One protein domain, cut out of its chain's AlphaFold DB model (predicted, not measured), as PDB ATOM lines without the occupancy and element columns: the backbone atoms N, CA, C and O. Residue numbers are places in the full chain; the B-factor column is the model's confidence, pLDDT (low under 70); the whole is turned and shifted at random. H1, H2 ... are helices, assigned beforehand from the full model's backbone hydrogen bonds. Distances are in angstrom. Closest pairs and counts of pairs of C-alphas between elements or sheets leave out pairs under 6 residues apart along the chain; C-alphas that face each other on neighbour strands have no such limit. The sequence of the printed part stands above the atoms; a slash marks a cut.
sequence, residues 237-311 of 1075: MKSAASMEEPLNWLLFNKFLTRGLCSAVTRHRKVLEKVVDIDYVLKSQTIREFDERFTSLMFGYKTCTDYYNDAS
ATOM      1  N   MET A 237     194.704 190.612 147.618       94.19
ATOM      2  CA  MET A 237     195.061 191.739 146.753       94.19
ATOM      3  C   MET A 237     194.283 191.680 145.442       94.19
ATOM      4  O   MET A 237     193.688 192.681 145.034       94.19
ATOM      5  N   LYS A 238     194.244 190.502 144.809       95.12
ATOM      6  CA  LYS A 238     193.465 190.267 143.582       95.12
ATOM      7  C   LYS A 238     191.963 190.387 143.827       95.12
ATOM      8  O   LYS A 238     191.244 190.954 143.011       95.12
ATOM      9  N   SER A 239     191.499 189.893 144.971       94.69
ATOM     10  CA  SER A 239     190.088 189.961 145.363       94.69
ATOM     11  C   SER A 239     189.642 191.403 145.601       94.69
ATOM     12  O   SER A 239     188.607 191.818 145.086       94.69
ATOM     13  N   ALA A 240     190.452 192.206 146.299       94.00
ATOM     14  CA  ALA A 240     190.195 193.631 146.478       94.00
ATOM     15  C   ALA A 240     190.199 194.383 145.141       94.00
ATOM     16  O   ALA A 240     189.286 195.163 144.893       94.00
ATOM     17  N   ALA A 241     191.155 194.090 144.249       94.56
ATOM     18  CA  ALA A 241     191.197 194.691 142.917       94.56
ATOM     19  C   ALA A 241     189.930 194.381 142.099       94.56
ATOM     20  O   ALA A 241     189.342 195.289 141.519       94.56
ATOM     21  N   SER A 242     189.454 193.129 142.107       95.38
ATOM     22  CA  SER A 242     188.205 192.783 141.413       95.38
ATOM     23  C   SER A 242     186.981 193.446 142.052       95.38
ATOM     24  O   SER A 242     186.086 193.912 141.349       95.38
ATOM     25  N   MET A 243     186.950 193.569 143.381       94.25
ATOM     26  CA  MET A 243     185.880 194.264 144.106       94.25
ATOM     27  C   MET A 243     185.879 195.785 143.891       94.25
ATOM     28  O   MET A 243     184.869 196.436 144.159       94.25
ATOM     29  N   GLU A 244     186.986 196.368 143.437       94.38
ATOM     30  CA  GLU A 244     187.120 197.794 143.109       94.38
ATOM     31  C   GLU A 244     186.799 198.104 141.636       94.38
ATOM     32  O   GLU A 244     186.679 199.274 141.274       94.38
ATOM     33  N   GLU A 245     186.556 197.089 140.795       93.44
ATOM     34  CA  GLU A 245     185.991 197.292 139.454       93.44
ATOM     35  C   GLU A 245     184.649 198.050 139.545       93.44
ATOM     36  O   GLU A 245     183.836 197.718 140.411       93.44
ATOM     37  N   PRO A 246     184.332 198.996 138.637       91.50
ATOM     38  CA  PRO A 246     183.197 199.914 138.798       91.50
ATOM     39  C   PRO A 246     181.855 199.242 139.131       91.50
ATOM     40  O   PRO A 246     181.113 199.701 140.004       91.50
ATOM     41  N   LEU A 247     181.550 198.120 138.467       88.19
ATOM     42  CA  LEU A 247     180.308 197.378 138.680       88.19
ATOM     43  C   LEU A 247     180.308 196.614 140.015       88.19
ATOM     44  O   LEU A 247     179.314 196.646 140.738       88.19
ATOM     45  N   ASN A 248     181.414 195.954 140.370       91.94
ATOM     46  CA  ASN A 248     181.540 195.234 141.643       91.94
ATOM     47  C   ASN A 248     181.587 196.202 142.830       91.94
ATOM     48  O   ASN A 248     181.005 195.926 143.885       91.94
ATOM     49  N   TRP A 249     182.207 197.367 142.633       94.12
ATOM     50  CA  TRP A 249     182.252 198.428 143.619       94.12
ATOM     51  C   TRP A 249     180.848 198.915 143.963       94.12
ATOM     52  O   TRP A 249     180.466 198.949 145.138       94.12
ATOM     53  N   LEU A 250     180.058 199.226 142.929       90.00
ATOM     54  CA  LEU A 250     178.692 199.708 143.086       90.00
ATOM     55  C   LEU A 250     177.779 198.650 143.715       90.00
ATOM     56  O   LEU A 250     177.014 198.985 144.616       90.00
ATOM     57  N   LEU A 251     177.849 197.399 143.249       87.00
ATOM     58  CA  LEU A 251     176.935 196.331 143.667       87.00
ATOM     59  C   LEU A 251     177.275 195.725 145.034       87.00
ATOM     60  O   LEU A 251     176.362 195.322 145.752       87.00
ATOM     61  N   PHE A 252     178.558 195.650 145.403       91.25
ATOM     62  CA  PHE A 252     179.001 194.895 146.580       91.25
ATOM     63  C   PHE A 252     179.911 195.701 147.509       91.25
ATOM     64  O   PHE A 252     179.584 195.866 148.687       91.25
ATOM     65  N   ASN A 253     181.034 196.223 147.005       92.75
ATOM     66  CA  ASN A 253     182.090 196.818 147.837       92.75
ATOM     67  C   ASN A 253     181.571 197.999 148.668       92.75
ATOM     68  O   ASN A 253     181.751 198.039 149.884       92.75
ATOM     69  N   LYS A 254     180.823 198.913 148.040       90.12
ATOM     70  CA  LYS A 254     180.237 200.083 148.707       90.12
ATOM     71  C   LYS A 254     179.267 199.699 149.827       90.12
ATOM     72  O   LYS A 254     179.260 200.325 150.888       90.12
ATOM     73  N   PHE A 255     178.439 198.677 149.608       87.94
ATOM     74  CA  PHE A 255     177.475 198.207 150.607       87.94
ATOM     75  C   PHE A 255     178.167 197.516 151.781       87.94
ATOM     76  O   PHE A 255     177.829 197.786 152.934       87.94
ATOM     77  N   LEU A 256     179.164 196.678 151.498       89.19
ATOM     78  CA  LEU A 256     179.948 196.000 152.526       89.19
ATOM     79  C   LEU A 256     180.766 196.993 153.344       89.19
ATOM     80  O   LEU A 256     180.682 196.950 154.566       89.19
ATOM     81  N   THR A 257     181.438 197.946 152.698       91.69
ATOM     82  CA  THR A 257     182.206 199.005 153.372       91.69
ATOM     83  C   THR A 257     181.328 199.817 154.320       91.69
ATOM     84  O   THR A 257     181.686 200.026 155.475       91.69
ATOM     85  N   ARG A 258     180.112 200.197 153.901       89.75
ATOM     86  CA  ARG A 258     179.143 200.850 154.800       89.75
ATOM     87  C   ARG A 258     178.753 199.967 155.988       89.75
ATOM     88  O   ARG A 258     178.582 200.478 157.093       89.75
ATOM     89  N   GLY A 259     178.613 198.658 155.771       88.12
ATOM     90  CA  GLY A 259     178.390 197.680 156.837       88.12
ATOM     91  C   GLY A 259     179.545 197.630 157.843       88.12
ATOM     92  O   GLY A 259     179.291 197.663 159.046       88.12
ATOM     93  N   LEU A 260     180.790 197.633 157.356       89.94
ATOM     94  CA  LEU A 260     182.013 197.682 158.169       89.94
ATOM     95  C   LEU A 260     182.082 198.971 159.005       89.94
ATOM     96  O   LEU A 260     182.212 198.912 160.227       89.94
ATOM     97  N   CYS A 261     181.872 200.134 158.381       91.12
ATOM     98  CA  CYS A 261     181.832 201.425 159.076       91.12
ATOM     99  C   CYS A 261     180.716 201.485 160.135       91.12
ATOM    100  O   CYS A 261     180.908 202.022 161.227       91.12
ATOM    101  N   SER A 262     179.549 200.900 159.849       88.75
ATOM    102  CA  SER A 262     178.442 200.802 160.809       88.75
ATOM    103  C   SER A 262     178.793 199.911 162.009       88.75
ATOM    104  O   SER A 262     178.472 200.257 163.148       88.75
ATOM    105  N   ALA A 263     179.509 198.802 161.782       84.69
ATOM    106  CA  ALA A 263     179.994 197.928 162.851       84.69
ATOM    107  C   ALA A 263     181.001 198.644 163.768       84.69
ATOM    108  O   ALA A 263     180.871 198.563 164.988       84.69
ATOM    109  N   VAL A 264     181.933 199.418 163.201       88.31
ATOM    110  CA  VAL A 264     182.874 200.250 163.974       88.31
ATOM    111  C   VAL A 264     182.141 201.350 164.750       88.31
ATOM    112  O   VAL A 264     182.401 201.550 165.935       88.31
ATOM    113  N   THR A 265     181.164 202.020 164.128       88.81
ATOM    114  CA  THR A 265     180.365 203.077 164.783       88.81
ATOM    115  C   THR A 265     179.630 202.554 166.017       88.81
ATOM    116  O   THR A 265     179.565 203.241 167.037       88.81
ATOM    117  N   ARG A 266     179.092 201.328 165.946       86.31
ATOM    118  CA  ARG A 266     178.383 200.683 167.061       86.31
ATOM    119  C   ARG A 266     179.256 200.555 168.312       86.31
ATOM    120  O   ARG A 266     178.746 200.714 169.415       86.31
ATOM    121  N   HIS A 267     180.553 200.319 168.128       89.56
ATOM    122  CA  HIS A 267     181.521 200.073 169.201       89.56
ATOM    123  C   HIS A 267     182.520 201.225 169.378       89.56
ATOM    124  O   HIS A 267     183.606 201.038 169.932       89.56
ATOM    125  N   ARG A 268     182.145 202.442 168.944       89.50
ATOM    126  CA  ARG A 268     183.013 203.634 168.938       89.50
ATOM    127  C   ARG A 268     183.721 203.871 170.275       89.50
ATOM    128  O   ARG A 268     184.914 204.123 170.273       89.50
ATOM    129  N   LYS A 269     183.023 203.696 171.403       84.81
ATOM    130  CA  LYS A 269     183.561 203.920 172.762       84.81
ATOM    131  C   LYS A 269     184.825 203.115 173.091       84.81
ATOM    132  O   LYS A 269     185.623 203.538 173.925       84.81
ATOM    133  N   VAL A 270     184.971 201.924 172.511       87.62
ATOM    134  CA  VAL A 270     186.124 201.045 172.762       87.62
ATOM    135  C   VAL A 270     187.194 201.250 171.700       87.62
ATOM    136  O   VAL A 270     188.375 201.315 172.030       87.62
ATOM    137  N   LEU A 271     186.779 201.428 170.446       88.81
ATOM    138  CA  LEU A 271     187.680 201.548 169.302       88.81
ATOM    139  C   LEU A 271     188.347 202.931 169.190       88.81
ATOM    140  O   LEU A 271     189.490 203.016 168.749       88.81
ATOM    141  N   GLU A 272     187.702 204.010 169.652       89.44
ATOM    142  CA  GLU A 272     188.266 205.374 169.597       89.44
ATOM    143  C   GLU A 272     189.495 205.573 170.496       89.44
ATOM    144  O   GLU A 272     190.211 206.560 170.365       89.44
ATOM    145  N   LYS A 273     189.767 204.617 171.391       84.56
ATOM    146  CA  LYS A 273     190.959 204.615 172.247       84.56
ATOM    147  C   LYS A 273     192.241 204.249 171.494       84.56
ATOM    148  O   LYS A 273     193.322 204.522 172.006       84.56
ATOM    149  N   VAL A 274     192.124 203.595 170.336       83.19
ATOM    150  CA  VAL A 274     193.265 203.060 169.569       83.19
ATOM    151  C   VAL A 274     193.323 203.552 168.127       83.19
ATOM    152  O   VAL A 274     194.414 203.593 167.568       83.19
ATOM    153  N   VAL A 275     192.197 203.940 167.517       86.38
ATOM    154  CA  VAL A 275     192.155 204.395 166.116       86.38
ATOM    155  C   VAL A 275     191.251 205.622 165.967       86.38
ATOM    156  O   VAL A 275     190.213 205.719 166.622       86.38
ATOM    157  N   ASP A 276     191.615 206.545 165.068       90.44
ATOM    158  CA  ASP A 276     190.760 207.669 164.664       90.44
ATOM    159  C   ASP A 276     189.539 207.165 163.878       90.44
ATOM    160  O   ASP A 276     189.585 206.901 162.672       90.44
ATOM    161  N   ILE A 277     188.417 207.044 164.585       92.25
ATOM    162  CA  ILE A 277     187.168 206.536 164.022       92.25
ATOM    163  C   ILE A 277     186.599 207.477 162.961       92.25
ATOM    164  O   ILE A 277     186.068 206.999 161.963       92.25
ATOM    165  N   ASP A 278     186.725 208.795 163.110       91.88
ATOM    166  CA  ASP A 278     186.148 209.729 162.139       91.88
ATOM    167  C   ASP A 278     186.898 209.678 160.796       91.88
ATOM    168  O   ASP A 278     186.296 209.897 159.739       91.88
ATOM    169  N   TYR A 279     188.186 209.315 160.805       92.25
ATOM    170  CA  TYR A 279     188.940 209.012 159.588       92.25
ATOM    171  C   TYR A 279     188.540 207.666 158.957       92.25
ATOM    172  O   TYR A 279     188.340 207.590 157.740       92.25
ATOM    173  N   VAL A 280     188.336 206.626 159.773       92.31
ATOM    174  CA  VAL A 280     187.863 205.302 159.318       92.31
ATOM    175  C   VAL A 280     186.479 205.390 158.666       92.31
ATOM    176  O   VAL A 280     186.236 204.772 157.631       92.31
ATOM    177  N   LEU A 281     185.569 206.205 159.207       93.69
ATOM    178  CA  LEU A 281     184.206 206.342 158.675       93.69
ATOM    179  C   LEU A 281     184.140 206.982 157.278       93.69
ATOM    180  O   LEU A 281     183.099 206.898 156.623       93.69
ATOM    181  N   LYS A 282     185.236 207.578 156.791       94.12
ATOM    182  CA  LYS A 282     185.340 208.126 155.430       94.12
ATOM    183  C   LYS A 282     185.661 207.066 154.369       94.12
ATOM    184  O   LYS A 282     185.751 207.424 153.196       94.12
ATOM    185  N   SER A 283     185.883 205.804 154.743       95.12
ATOM    186  CA  SER A 283     186.252 204.748 153.792       95.12
ATOM    187  C   SER A 283     185.125 204.430 152.807       95.12
ATOM    188  O   SER A 283     183.964 204.263 153.193       95.12
ATOM    189  N   GLN A 284     185.472 204.333 151.522       92.44
ATOM    190  CA  GLN A 284     184.546 204.019 150.427       92.44
ATOM    191  C   GLN A 284     184.754 202.626 149.822       92.44
ATOM    192  O   GLN A 284     183.862 202.135 149.120       92.44
ATOM    193  N   THR A 285     185.889 201.983 150.106       94.88
ATOM    194  CA  THR A 285     186.181 200.594 149.729       94.88
ATOM    195  C   THR A 285     186.621 199.769 150.940       94.88
ATOM    196  O   THR A 285     187.072 200.312 151.953       94.88
ATOM    197  N   ILE A 286     186.513 198.440 150.834       93.44
ATOM    198  CA  ILE A 286     186.999 197.502 151.855       93.44
ATOM    199  C   ILE A 286     188.509 197.679 152.060       93.44
ATOM    200  O   ILE A 286     188.960 197.651 153.199       93.44
ATOM    201  N   ARG A 287     189.278 197.945 150.995       94.94
ATOM    202  CA  ARG A 287     190.722 198.212 151.082       94.94
ATOM    203  C   ARG A 287     191.027 199.471 151.885       94.94
ATOM    204  O   ARG A 287     191.883 199.417 152.759       94.94
ATOM    205  N   GLU A 288     190.307 200.569 151.645       95.38
ATOM    206  CA  GLU A 288     190.452 201.790 152.450       95.38
ATOM    207  C   GLU A 288     190.060 201.554 153.913       95.38
ATOM    208  O   GLU A 288     190.666 202.109 154.824       95.38
ATOM    209  N   PHE A 289     189.025 200.750 154.166       95.12
ATOM    210  CA  PHE A 289     188.653 200.370 155.526       95.12
ATOM    211  C   PHE A 289     189.760 199.541 156.190       95.12
ATOM    212  O   PHE A 289     190.172 199.854 157.303       95.12
ATOM    213  N   ASP A 290     190.286 198.527 155.506       94.88
ATOM    214  CA  ASP A 290     191.351 197.675 156.030       94.88
ATOM    215  C   ASP A 290     192.658 198.437 156.244       94.88
ATOM    216  O   ASP A 290     193.372 198.161 157.203       94.88
ATOM    217  N   GLU A 291     192.972 199.414 155.399       94.25
ATOM    218  CA  GLU A 291     194.134 200.283 155.566       94.25
ATOM    219  C   GLU A 291     193.993 201.184 156.795       94.25
ATOM    220  O   GLU A 291     194.905 201.262 157.615       94.25
ATOM    221  N   ARG A 292     192.831 201.827 156.953       94.25
ATOM    222  CA  ARG A 292     192.592 202.806 158.024       94.25
ATOM    223  C   ARG A 292     192.225 202.176 159.364       94.25
ATOM    224  O   ARG A 292     192.318 202.852 160.381       94.25
ATOM    225  N   PHE A 293     191.776 200.922 159.378       93.62
ATOM    226  CA  PHE A 293     191.297 200.248 160.583       93.62
ATOM    227  C   PHE A 293     192.001 198.913 160.819       93.62
ATOM    228  O   PHE A 293     192.803 198.813 161.744       93.62
ATOM    229  N   THR A 294     191.738 197.894 159.995       91.94
ATOM    230  CA  THR A 294     192.172 196.507 160.253       91.94
ATOM    231  C   THR A 294     193.695 196.375 160.375       91.94
ATOM    232  O   THR A 294     194.193 195.725 161.290       91.94
ATOM    233  N   SER A 295     194.449 197.027 159.492       91.88
ATOM    234  CA  SER A 295     195.914 196.960 159.463       91.88
ATOM    235  C   SER A 295     196.519 197.602 160.710       91.88
ATOM    236  O   SER A 295     197.355 196.986 161.366       91.88
ATOM    237  N   LEU A 296     196.031 198.788 161.088       89.81
ATOM    238  CA  LEU A 296     196.479 199.507 162.284       89.81
ATOM    239  C   LEU A 296     196.138 198.738 163.564       89.81
ATOM    240  O   LEU A 296     196.993 198.560 164.427       89.81
ATOM    241  N   MET A 297     194.907 198.229 163.650       89.56
ATOM    242  CA  MET A 297     194.407 197.467 164.795       89.56
ATOM    243  C   MET A 297     195.247 196.226 165.109       89.56
ATOM    244  O   MET A 297     195.405 195.874 166.275       89.56
ATOM    245  N   PHE A 298     195.781 195.566 164.080       89.50
ATOM    246  CA  PHE A 298     196.595 194.357 164.218       89.50
ATOM    247  C   PHE A 298     198.103 194.614 164.051       89.50
ATOM    248  O   PHE A 298     198.880 193.666 163.961       89.50
ATOM    249  N   GLY A 299     198.533 195.882 164.043       89.75
ATOM    250  CA  GLY A 299     199.950 196.260 164.043       89.75
ATOM    251  C   GLY A 299     200.691 196.029 162.721       89.75
ATOM    252  O   GLY A 299     201.921 195.955 162.716       89.75
ATOM    253  N   TYR A 300     199.983 195.917 161.595       92.75
ATOM    254  CA  TYR A 300     200.603 195.851 160.272       92.75
ATOM    255  C   TYR A 300     201.070 197.238 159.822       92.75
ATOM    256  O   TYR A 300     200.359 198.229 159.982       92.75
ATOM    257  N   LYS A 301     202.256 197.304 159.206       88.06
ATOM    258  CA  LYS A 301     202.822 198.562 158.688       88.06
ATOM    259  C   LYS A 301     202.036 199.100 157.496       88.06
ATOM    260  O   LYS A 301     201.878 200.308 157.364       88.06
ATOM    261  N   THR A 302     201.569 198.208 156.624       91.31
ATOM    262  CA  THR A 302     200.793 198.562 155.435       91.31
ATOM    263  C   THR A 302     199.629 197.595 155.226       91.31
ATOM    264  O   THR A 302     199.683 196.435 155.642       91.31
ATOM    265  N   CYS A 303     198.591 198.048 154.518       92.50
ATOM    266  CA  CYS A 303     197.475 197.189 154.103       92.50
ATOM    267  C   CYS A 303     197.946 196.019 153.221       92.50
ATOM    268  O   CYS A 303     197.441 194.904 153.323       92.50
ATOM    269  N   THR A 304     198.989 196.238 152.419       93.50
ATOM    270  CA  THR A 304     199.624 195.195 151.607       93.50
ATOM    271  C   THR A 304     200.241 194.092 152.467       93.50
ATOM    272  O   THR A 304     200.100 192.917 152.127       93.50
ATOM    273  N   ASP A 305     200.885 194.429 153.590       94.12
ATOM    274  CA  ASP A 305     201.433 193.432 154.521       94.12
ATOM    275  C   ASP A 305     200.317 192.583 155.134       94.12
ATOM    276  O   ASP A 305     200.408 191.354 155.144       94.12
ATOM    277  N   TYR A 306     199.227 193.231 155.558       95.50
ATOM    278  CA  TYR A 306     198.034 192.544 156.052       95.50
ATOM    279  C   TYR A 306     197.447 191.605 154.989       95.50
ATOM    280  O   TYR A 306     197.207 190.429 155.256       95.50
ATOM    281  N   TYR A 307     197.263 192.080 153.757       95.38
ATOM    282  CA  TYR A 307     196.694 191.286 152.665       95.38
ATOM    283  C   TYR A 307     197.596 190.106 152.295       95.38
ATOM    284  O   TYR A 307     197.125 188.981 152.080       95.38
ATOM    285  N   ASN A 308     198.909 190.323 152.306       93.75
ATOM    286  CA  ASN A 308     199.891 189.274 152.093       93.75
ATOM    287  C   ASN A 308     199.832 188.180 153.160       93.75
ATOM    288  O   ASN A 308     200.011 187.016 152.799       93.75
ATOM    289  N   ASP A 309     199.602 188.549 154.419       93.75
ATOM    290  CA  ASP A 309     199.477 187.632 155.553       93.75
ATOM    291  C   ASP A 309     198.117 186.905 155.565       93.75
ATOM    292  O   ASP A 309     198.034 185.706 155.837       93.75
ATOM    293  N   ALA A 310     197.046 187.610 155.202       94.12
ATOM    294  CA  ALA A 310     195.687 187.081 155.158       94.12
ATOM    295  C   ALA A 310     195.447 186.082 154.011       94.12
ATOM    296  O   ALA A 310     194.555 185.242 154.133       94.12
ATOM    297  N   SER A 311     196.207 186.166 152.912       95.75
ATOM    298  CA  SER A 311     196.023 185.348 151.699       95.75
ATOM    299  C   SER A 311     196.334 183.855 151.933       95.75
ATOM    300  O   SER A 311     197.511 183.497 152.068       95.75
TER     301      SER A 311
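AT A GLANCE: This is residues 237 to 311 of the 1075 residues of the protein "cGMP-dependent protein kinase 2" of Larimichthys crocea (UniProt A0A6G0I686). Long, kinked helix H2 makes one side; H5 packs on its middle, and H6 crosses H5. H1 makes a corner at one end of H2, with H3 and H4 toward the other. The printed part has 75 residues, with six named helices and no named strand: all helix, compact, radius of gyration of the C-alphas 12.3 A, spans 35 by 25 by 15 A.

IN THESE COORDINATES: Find C-alpha 237 at (195.061, 191.739, 146.753); H1 runs to 243. H2 covers residues 246 to 266, 28.7 A; H3 268 to 271; H4 277 to 280; H5 286 to 297, 14.9 A. H6, residues 303 to 310, ends at (195.687, 187.081, 155.158).

HOW THE PARTS SIT: H1 touches H2 only at the corner. H5 touches H2; their closest C-alphas, of Ile 286 and Thr 257, are 5.2 A apart. H6 touches H5 about perpendicular, at 81 degrees. O i to N i+4 pairs are within hydrogen-bond range throughout H1 and H6, 15 of 17 in H2, 6 of 8 in H5.

THE WHOLE: The printed part has no cut; no printed residue is under pLDDT 70.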